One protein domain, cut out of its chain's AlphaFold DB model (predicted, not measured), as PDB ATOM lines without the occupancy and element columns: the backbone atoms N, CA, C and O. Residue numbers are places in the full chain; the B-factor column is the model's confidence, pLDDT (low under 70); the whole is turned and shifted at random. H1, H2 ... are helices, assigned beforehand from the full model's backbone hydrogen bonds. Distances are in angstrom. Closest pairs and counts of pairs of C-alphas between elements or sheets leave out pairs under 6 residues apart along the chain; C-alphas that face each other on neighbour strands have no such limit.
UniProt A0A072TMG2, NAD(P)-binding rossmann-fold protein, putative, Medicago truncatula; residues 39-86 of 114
ATOM      1  N   THR A  39     -14.979  -1.437 245.613       72.75
ATOM      2  CA  THR A  39     -15.291  -1.274 247.042       72.75
ATOM      3  C   THR A  39     -16.078   0.012 247.280       72.75
ATOM      4  O   THR A  39     -16.994   0.040 248.100       72.75
ATOM      5  N   GLU A  40     -15.714   1.077 246.576       75.81
ATOM      6  CA  GLU A  40     -16.353   2.384 246.647       75.81
ATOM      7  C   GLU A  40     -17.774   2.339 246.060       75.81
ATOM      8  O   GLU A  40     -18.705   2.800 246.711       75.81
ATOM      9  N   GLU A  41     -17.959   1.686 244.913       72.12
ATOM     10  CA  GLU A  41     -19.241   1.417 244.252       72.12
ATOM     11  C   GLU A  41     -20.143   0.539 245.119       72.12
ATOM     12  O   GLU A  41     -21.321   0.838 245.286       72.12
ATOM     13  N   LEU A  42     -19.599  -0.510 245.746       76.94
ATOM     14  CA  LEU A  42     -20.376  -1.370 246.639       76.94
ATOM     15  C   LEU A  42     -20.837  -0.618 247.899       76.94
ATOM     16  O   LEU A  42     -21.966  -0.802 248.354       76.94
ATOM     17  N   LYS A  43     -19.987   0.251 248.462       77.75
ATOM     18  CA  LYS A  43     -20.369   1.131 249.578       77.75
ATOM     19  C   LYS A  43     -21.438   2.137 249.153       77.75
ATOM     20  O   LYS A  43     -22.400   2.318 249.895       77.75
ATOM     21  N   ALA A  44     -21.283   2.755 247.984       73.06
ATOM     22  CA  ALA A  44     -22.264   3.683 247.427       73.06
ATOM     23  C   ALA A  44     -23.617   2.988 247.221       73.06
ATOM     24  O   ALA A  44     -24.630   3.477 247.705       73.06
ATOM     25  N   PHE A  45     -23.620   1.781 246.652       73.56
ATOM     26  CA  PHE A  45     -24.819   0.961 246.490       73.56
ATOM     27  C   PHE A  45     -25.522   0.664 247.822       73.56
ATOM     28  O   PHE A  45     -26.733   0.844 247.939       73.56
ATOM     29  N   PHE A  46     -24.791   0.218 248.852       75.69
ATOM     30  CA  PHE A  46     -25.403  -0.059 250.156       75.69
ATOM     31  C   PHE A  46     -25.973   1.195 250.818       75.69
ATOM     32  O   PHE A  46     -27.045   1.121 251.427       75.69
ATOM     33  N   ASN A  47     -25.280   2.327 250.696       73.19
ATOM     34  CA  ASN A  47     -25.774   3.607 251.190       73.19
ATOM     35  C   ASN A  47     -27.057   4.006 250.457       73.19
ATOM     36  O   ASN A  47     -28.055   4.283 251.116       73.19
ATOM     37  N   ASP A  48     -27.080   3.915 249.130       67.38
ATOM     38  CA  ASP A  48     -28.257   4.209 248.315       67.38
ATOM     39  C   ASP A  48     -29.444   3.318 248.669       67.38
ATOM     40  O   ASP A  48     -30.552   3.811 248.888       67.38
ATOM     41  N   VAL A  49     -29.244   2.005 248.782       68.69
ATOM     42  CA  VAL A  49     -30.312   1.089 249.199       68.69
ATOM     43  C   VAL A  49     -30.808   1.463 250.597       68.69
ATOM     44  O   VAL A  49     -32.016   1.557 250.809       68.69
ATOM     45  N   SER A  50     -29.911   1.722 251.549       70.19
ATOM     46  CA  SER A  50     -30.283   2.077 252.923       70.19
ATOM     47  C   SER A  50     -31.045   3.405 253.004       70.19
ATOM     48  O   SER A  50     -32.062   3.491 253.695       70.19
ATOM     49  N   GLU A  51     -30.586   4.444 252.307       66.06
ATOM     50  CA  GLU A  51     -31.186   5.779 252.343       66.06
ATOM     51  C   GLU A  51     -32.528   5.836 251.604       66.06
ATOM     52  O   GLU A  51     -33.492   6.391 252.142       66.06
ATOM     53  N   ASN A  52     -32.636   5.181 250.443       59.06
ATOM     54  CA  ASN A  52     -33.885   5.098 249.679       59.06
ATOM     55  C   ASN A  52     -34.934   4.187 250.328       59.06
ATOM     56  O   ASN A  52     -36.127   4.350 250.086       59.06
ATOM     57  N   THR A  53     -34.530   3.258 251.201       57.66
ATOM     58  CA  THR A  53     -35.492   2.473 251.994       57.66
ATOM     59  C   THR A  53     -36.132   3.317 253.110       57.66
ATOM     60  O   THR A  53     -37.231   3.005 253.568       57.66
ATOM     61  N   LEU A  54     -35.470   4.395 253.556       56.28
ATOM     62  CA  LEU A  54     -35.910   5.229 254.684       56.28
ATOM     63  C   LEU A  54     -36.608   6.530 254.259       56.28
ATOM     64  O   LEU A  54     -37.458   7.029 255.000       56.28
ATOM     65  N   LYS A  55     -36.283   7.085 253.088       55.88
ATOM     66  CA  LYS A  55     -36.880   8.322 252.564       55.88
ATOM     67  C   LYS A  55     -37.745   7.995 251.347       55.88
ATOM     68  O   LYS A  55     -37.239   7.600 250.309       55.88
ATOM     69  N   LYS A  56     -39.060   8.204 251.466       55.62
ATOM     70  CA  LYS A  56     -40.055   7.896 250.418       55.62
ATOM     71  C   LYS A  56     -39.852   8.651 249.090       55.62
ATOM     72  O   LYS A  56     -40.444   8.244 248.099       55.62
ATOM     73  N   ASP A  57     -39.021   9.698 249.086       58.91
ATOM     74  CA  ASP A  57     -38.832  10.622 247.960       58.91
ATOM     75  C   ASP A  57     -37.363  10.796 247.523       58.91
ATOM     76  O   ASP A  57     -37.074  11.668 246.701       58.91
ATOM     77  N   SER A  58     -36.408  10.018 248.051       57.16
ATOM     78  CA  SER A  58     -35.039  10.069 247.519       57.16
ATOM     79  C   SER A  58     -34.952   9.250 246.228       57.16
ATOM     80  O   SER A  58     -35.444   8.126 246.142       57.16
ATOM     81  N   GLN A  59     -34.386   9.859 245.187       59.25
ATOM     82  CA  GLN A  59     -34.048   9.167 243.949       59.25
ATOM     83  C   GLN A  59     -32.680   8.505 244.165       59.25
ATOM     84  O   GLN A  59     -31.746   9.223 244.525       59.25
ATOM     85  N   PRO A  60     -32.540   7.181 243.967       57.66
ATOM     86  CA  PRO A  60     -31.228   6.543 243.949       57.66
ATOM     87  C   PRO A  60     -30.322   7.211 242.919       57.66
ATOM     88  O   PRO A  60     -30.816   7.690 241.890       57.66
ATOM     89  N   GLU A  61     -29.007   7.191 243.139       60.62
ATOM     90  CA  GLU A  61     -28.087   7.416 242.034       60.62
ATOM     91  C   GLU A  61     -28.442   6.408 240.939       60.62
ATOM     92  O   GLU A  61     -28.512   5.198 241.165       60.62
ATOM     93  N   HIS A  62     -28.763   6.924 239.750       62.12
ATOM     94  CA  HIS A  62     -29.456   6.169 238.706       62.12
ATOM     95  C   HIS A  62     -28.771   4.823 238.416       62.12
ATOM     96  O   HIS A  62     -29.434   3.787 238.390       62.12
ATOM     97  N   CYS A  63     -27.437   4.835 238.318       62.94
ATOM     98  CA  CYS A  63     -26.586   3.676 238.034       62.94
ATOM     99  C   CYS A  63     -26.505   2.635 239.164       62.94
ATOM    100  O   CYS A  63     -26.038   1.528 238.925       62.94
ATOM    101  N   LEU A  64     -26.936   2.967 240.382       64.62
ATOM    102  CA  LEU A  64     -26.866   2.094 241.559       64.62
ATOM    103  C   LEU A  64     -28.246   1.574 241.980       64.62
ATOM    104  O   LEU A  64     -28.386   0.885 242.991       64.62
ATOM    105  N   SER A  65     -29.290   1.869 241.204       69.31
ATOM    106  CA  SER A  65     -30.618   1.331 241.477       69.31
ATOM    107  C   SER A  65     -30.677  -0.180 241.225       69.31
ATOM    108  O   SER A  65     -30.074  -0.709 240.291       69.31
ATOM    109  N   PHE A  66     -31.495  -0.887 242.013       71.62
ATOM    110  CA  PHE A  66     -31.798  -2.303 241.771       71.62
ATOM    111  C   PHE A  66     -32.300  -2.551 240.338       71.62
ATOM    112  O   PHE A  66     -31.975  -3.568 239.733       71.62
ATOM    113  N   VAL A  67     -33.085  -1.620 239.789       74.88
ATOM    114  CA  VAL A  67     -33.680  -1.751 238.454       74.88
ATOM    115  C   VAL A  67     -32.625  -1.629 237.350       74.88
ATOM    116  O   VAL A  67     -32.719  -2.349 236.358       74.88
ATOM    117  N   GLU A  68     -31.629  -0.741 237.477       77.62
ATOM    118  CA  GLU A  68     -30.463  -0.738 236.570       77.62
ATOM    119  C   GLU A  68     -29.634  -2.020 236.750       77.62
ATOM    120  O   GLU A  68     -29.427  -2.738 235.778       77.62
ATOM    121  N   GLY A  69     -29.296  -2.408 237.986       78.00
ATOM    122  CA  GLY A  69     -28.515  -3.629 238.230       78.00
ATOM    123  C   GLY A  69     -29.173  -4.907 237.684       78.00
ATOM    124  O   GLY A  69     -28.508  -5.765 237.106       78.00
ATOM    125  N   ALA A  70     -30.499  -5.035 237.797       82.50
ATOM    126  CA  ALA A  70     -31.238  -6.147 237.200       82.50
ATOM    127  C   ALA A  70     -31.191  -6.110 235.661       82.50
ATOM    128  O   ALA A  70     -31.047  -7.153 235.020       82.50
ATOM    129  N   ARG A  71     -31.277  -4.919 235.054       84.12
ATOM    130  CA  ARG A  71     -31.153  -4.751 233.599       84.12
ATOM    131  C   ARG A  71     -29.765  -5.133 233.096       84.12
ATOM    132  O   ARG A  71     -29.690  -5.839 232.091       84.12
ATOM    133  N   ASP A  72     -28.710  -4.755 233.810       84.62
ATOM    134  CA  ASP A  72     -27.333  -5.124 233.469       84.62
ATOM    135  C   ASP A  72     -27.150  -6.645 233.460       84.62
ATOM    136  O   ASP A  72     -26.617  -7.206 232.501       84.62
ATOM    137  N   VAL A  73     -27.672  -7.344 234.475       86.88
ATOM    138  CA  VAL A  73     -27.642  -8.814 234.522       86.88
ATOM    139  C   VAL A  73     -28.397  -9.426 233.340       86.88
ATOM    140  O   VAL A  73     -27.857 -10.305 232.669       86.88
ATOM    141  N   ALA A  74     -29.611  -8.955 233.031       87.19
ATOM    142  CA  ALA A  74     -30.365  -9.461 231.879       87.19
ATOM    143  C   ALA A  74     -29.646  -9.226 230.544       87.19
ATOM    144  O   ALA A  74     -29.748 -10.060 229.641       87.19
ATOM    145  N   LEU A  75     -28.925  -8.111 230.407       87.94
ATOM    146  CA  LEU A  75     -28.118  -7.842 229.225       87.94
ATOM    147  C   LEU A  75     -26.939  -8.815 229.129       87.94
ATOM    148  O   LEU A  75     -26.734  -9.403 228.070       87.94
ATOM    149  N   LEU A  76     -26.203  -9.037 230.222       88.19
ATOM    150  CA  LEU A  76     -25.089  -9.989 230.255       88.19
ATOM    151  C   LEU A  76     -25.546 -11.415 229.924       88.19
ATOM    152  O   LEU A  76     -24.902 -12.095 229.126       88.19
ATOM    153  N   GLU A  77     -26.680 -11.853 230.476       87.88
ATOM    154  CA  GLU A  77     -27.284 -13.145 230.134       87.88
ATOM    155  C   GLU A  77     -27.590 -13.251 228.633       87.88
ATOM    156  O   GLU A  77     -27.240 -14.247 228.000       87.88
ATOM    157  N   ALA A  78     -28.184 -12.208 228.045       89.69
ATOM    158  CA  ALA A  78     -28.477 -12.161 226.616       89.69
ATOM    159  C   ALA A  78     -27.195 -12.171 225.760       89.69
ATOM    160  O   ALA A  78     -27.133 -12.862 224.745       89.69
ATOM    161  N   MET A  79     -26.139 -11.464 226.166       89.75
ATOM    162  CA  MET A  79     -24.853 -11.487 225.456       89.75
ATOM    163  C   MET A  79     -24.228 -12.887 225.463       89.75
ATOM    164  O   MET A  79     -23.740 -13.348 224.430       89.75
ATOM    165  N   LEU A  80     -24.281 -13.587 226.602       87.81
ATOM    166  CA  LEU A  80     -23.802 -14.967 226.718       87.81
ATOM    167  C   LEU A  80     -24.628 -15.927 225.852       87.81
ATOM    168  O   LEU A  80     -24.060 -16.766 225.151       87.81
ATOM    169  N   GLU A  81     -25.954 -15.779 225.849       91.88
ATOM    170  CA  GLU A  81     -26.841 -16.578 225.003       91.88
ATOM    171  C   GLU A  81     -26.553 -16.348 223.513       91.88
ATOM    172  O   GLU A  81     -26.345 -17.312 222.776       91.88
ATOM    173  N   SER A  82     -26.470 -15.089 223.076       92.12
ATOM    174  CA  SER A  82     -26.148 -14.737 221.688       92.12
ATOM    175  C   SER A  82     -24.793 -15.307 221.269       92.12
ATOM    176  O   SER A  82     -24.689 -15.945 220.222       92.12
ATOM    177  N   GLY A  83     -23.764 -15.178 222.116       87.25
ATOM    178  CA  GLY A  83     -22.444 -15.759 221.869       87.25
ATOM    179  C   GLY A  83     -22.485 -17.281 221.701       87.25
ATOM    180  O   GLY A  83     -21.874 -17.815 220.774       87.25
ATOM    181  N   SER A  84     -23.263 -17.981 222.534       91.44
ATOM    182  CA  SER A  84     -23.468 -19.433 222.400       91.44
ATOM    183  C   SER A  84     -24.216 -19.826 221.117       91.44
ATOM    184  O   SER A  84     -24.024 -20.927 220.604       91.44
ATOM    185  N   LYS A  85     -25.012 -18.902 220.563       94.31
ATOM    186  CA  LYS A  85     -25.762 -19.033 219.307       94.31
ATOM    187  C   LYS A  85     -25.079 -18.333 218.127       94.31
ATOM    188  O   LYS A  85     -25.747 -17.871 217.213       94.31
ATOM    189  N   GLN A  86     -23.749 -18.224 218.141       94.19
ATOM    190  CA  GLN A  86     -22.970 -17.675 217.018       94.19
ATOM    191  C   GLN A  86     -23.380 -16.245 216.605       94.19
ATOM    192  O   GLN A  86     -23.246 -15.861 215.446       94.19
TER     193      GLN A  86
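AT A GLANCE: This is residues 39 to 86 of the 114 residues of the protein "NAD(P)-binding rossmann-fold protein, putative" of Medicago truncatula (UniProt A0A072TMG2). One long helix, H2, sticks out as an arm, residues 73 to 84, from a small body where its first residues, 66 to 72, come near the slanted helix H1 and the loop of residues 55 to 65. The printed part has 48 residues with two named helices, H1 then H2, and no named strand: all helix. It is only just loose, close to extended, with a radius of gyration of the C-alphas of 14.4 A, and flat, spanning 46 by 23 by 12 A.

HOW THE PARTS SIT: Look first at H2, residues 66 to 84, where every O i to N i+4 pair is within hydrogen-bond range. In H1, residues 39 to 54, 11 of 12 are. The two are only just apart, their closest C-alphas 8.3 A from each other.

IN THESE COORDINATES: Find C-alpha 66 at (-31.798, -2.303, 241.771); from there H2 runs 27.2 A to C-alpha 84. H1 runs 22.9 A from C-alpha 39 at (-15.291, -1.274, 247.042).

THE WHOLE: The C-alphas of Lys 55 and Gln 86 are farthest apart, 46.2 A. The link from H1 to H2 is long, 11 residues; the printed part has no cut. Confidence is under 70 at residues 48 to 49 and 51 to 65.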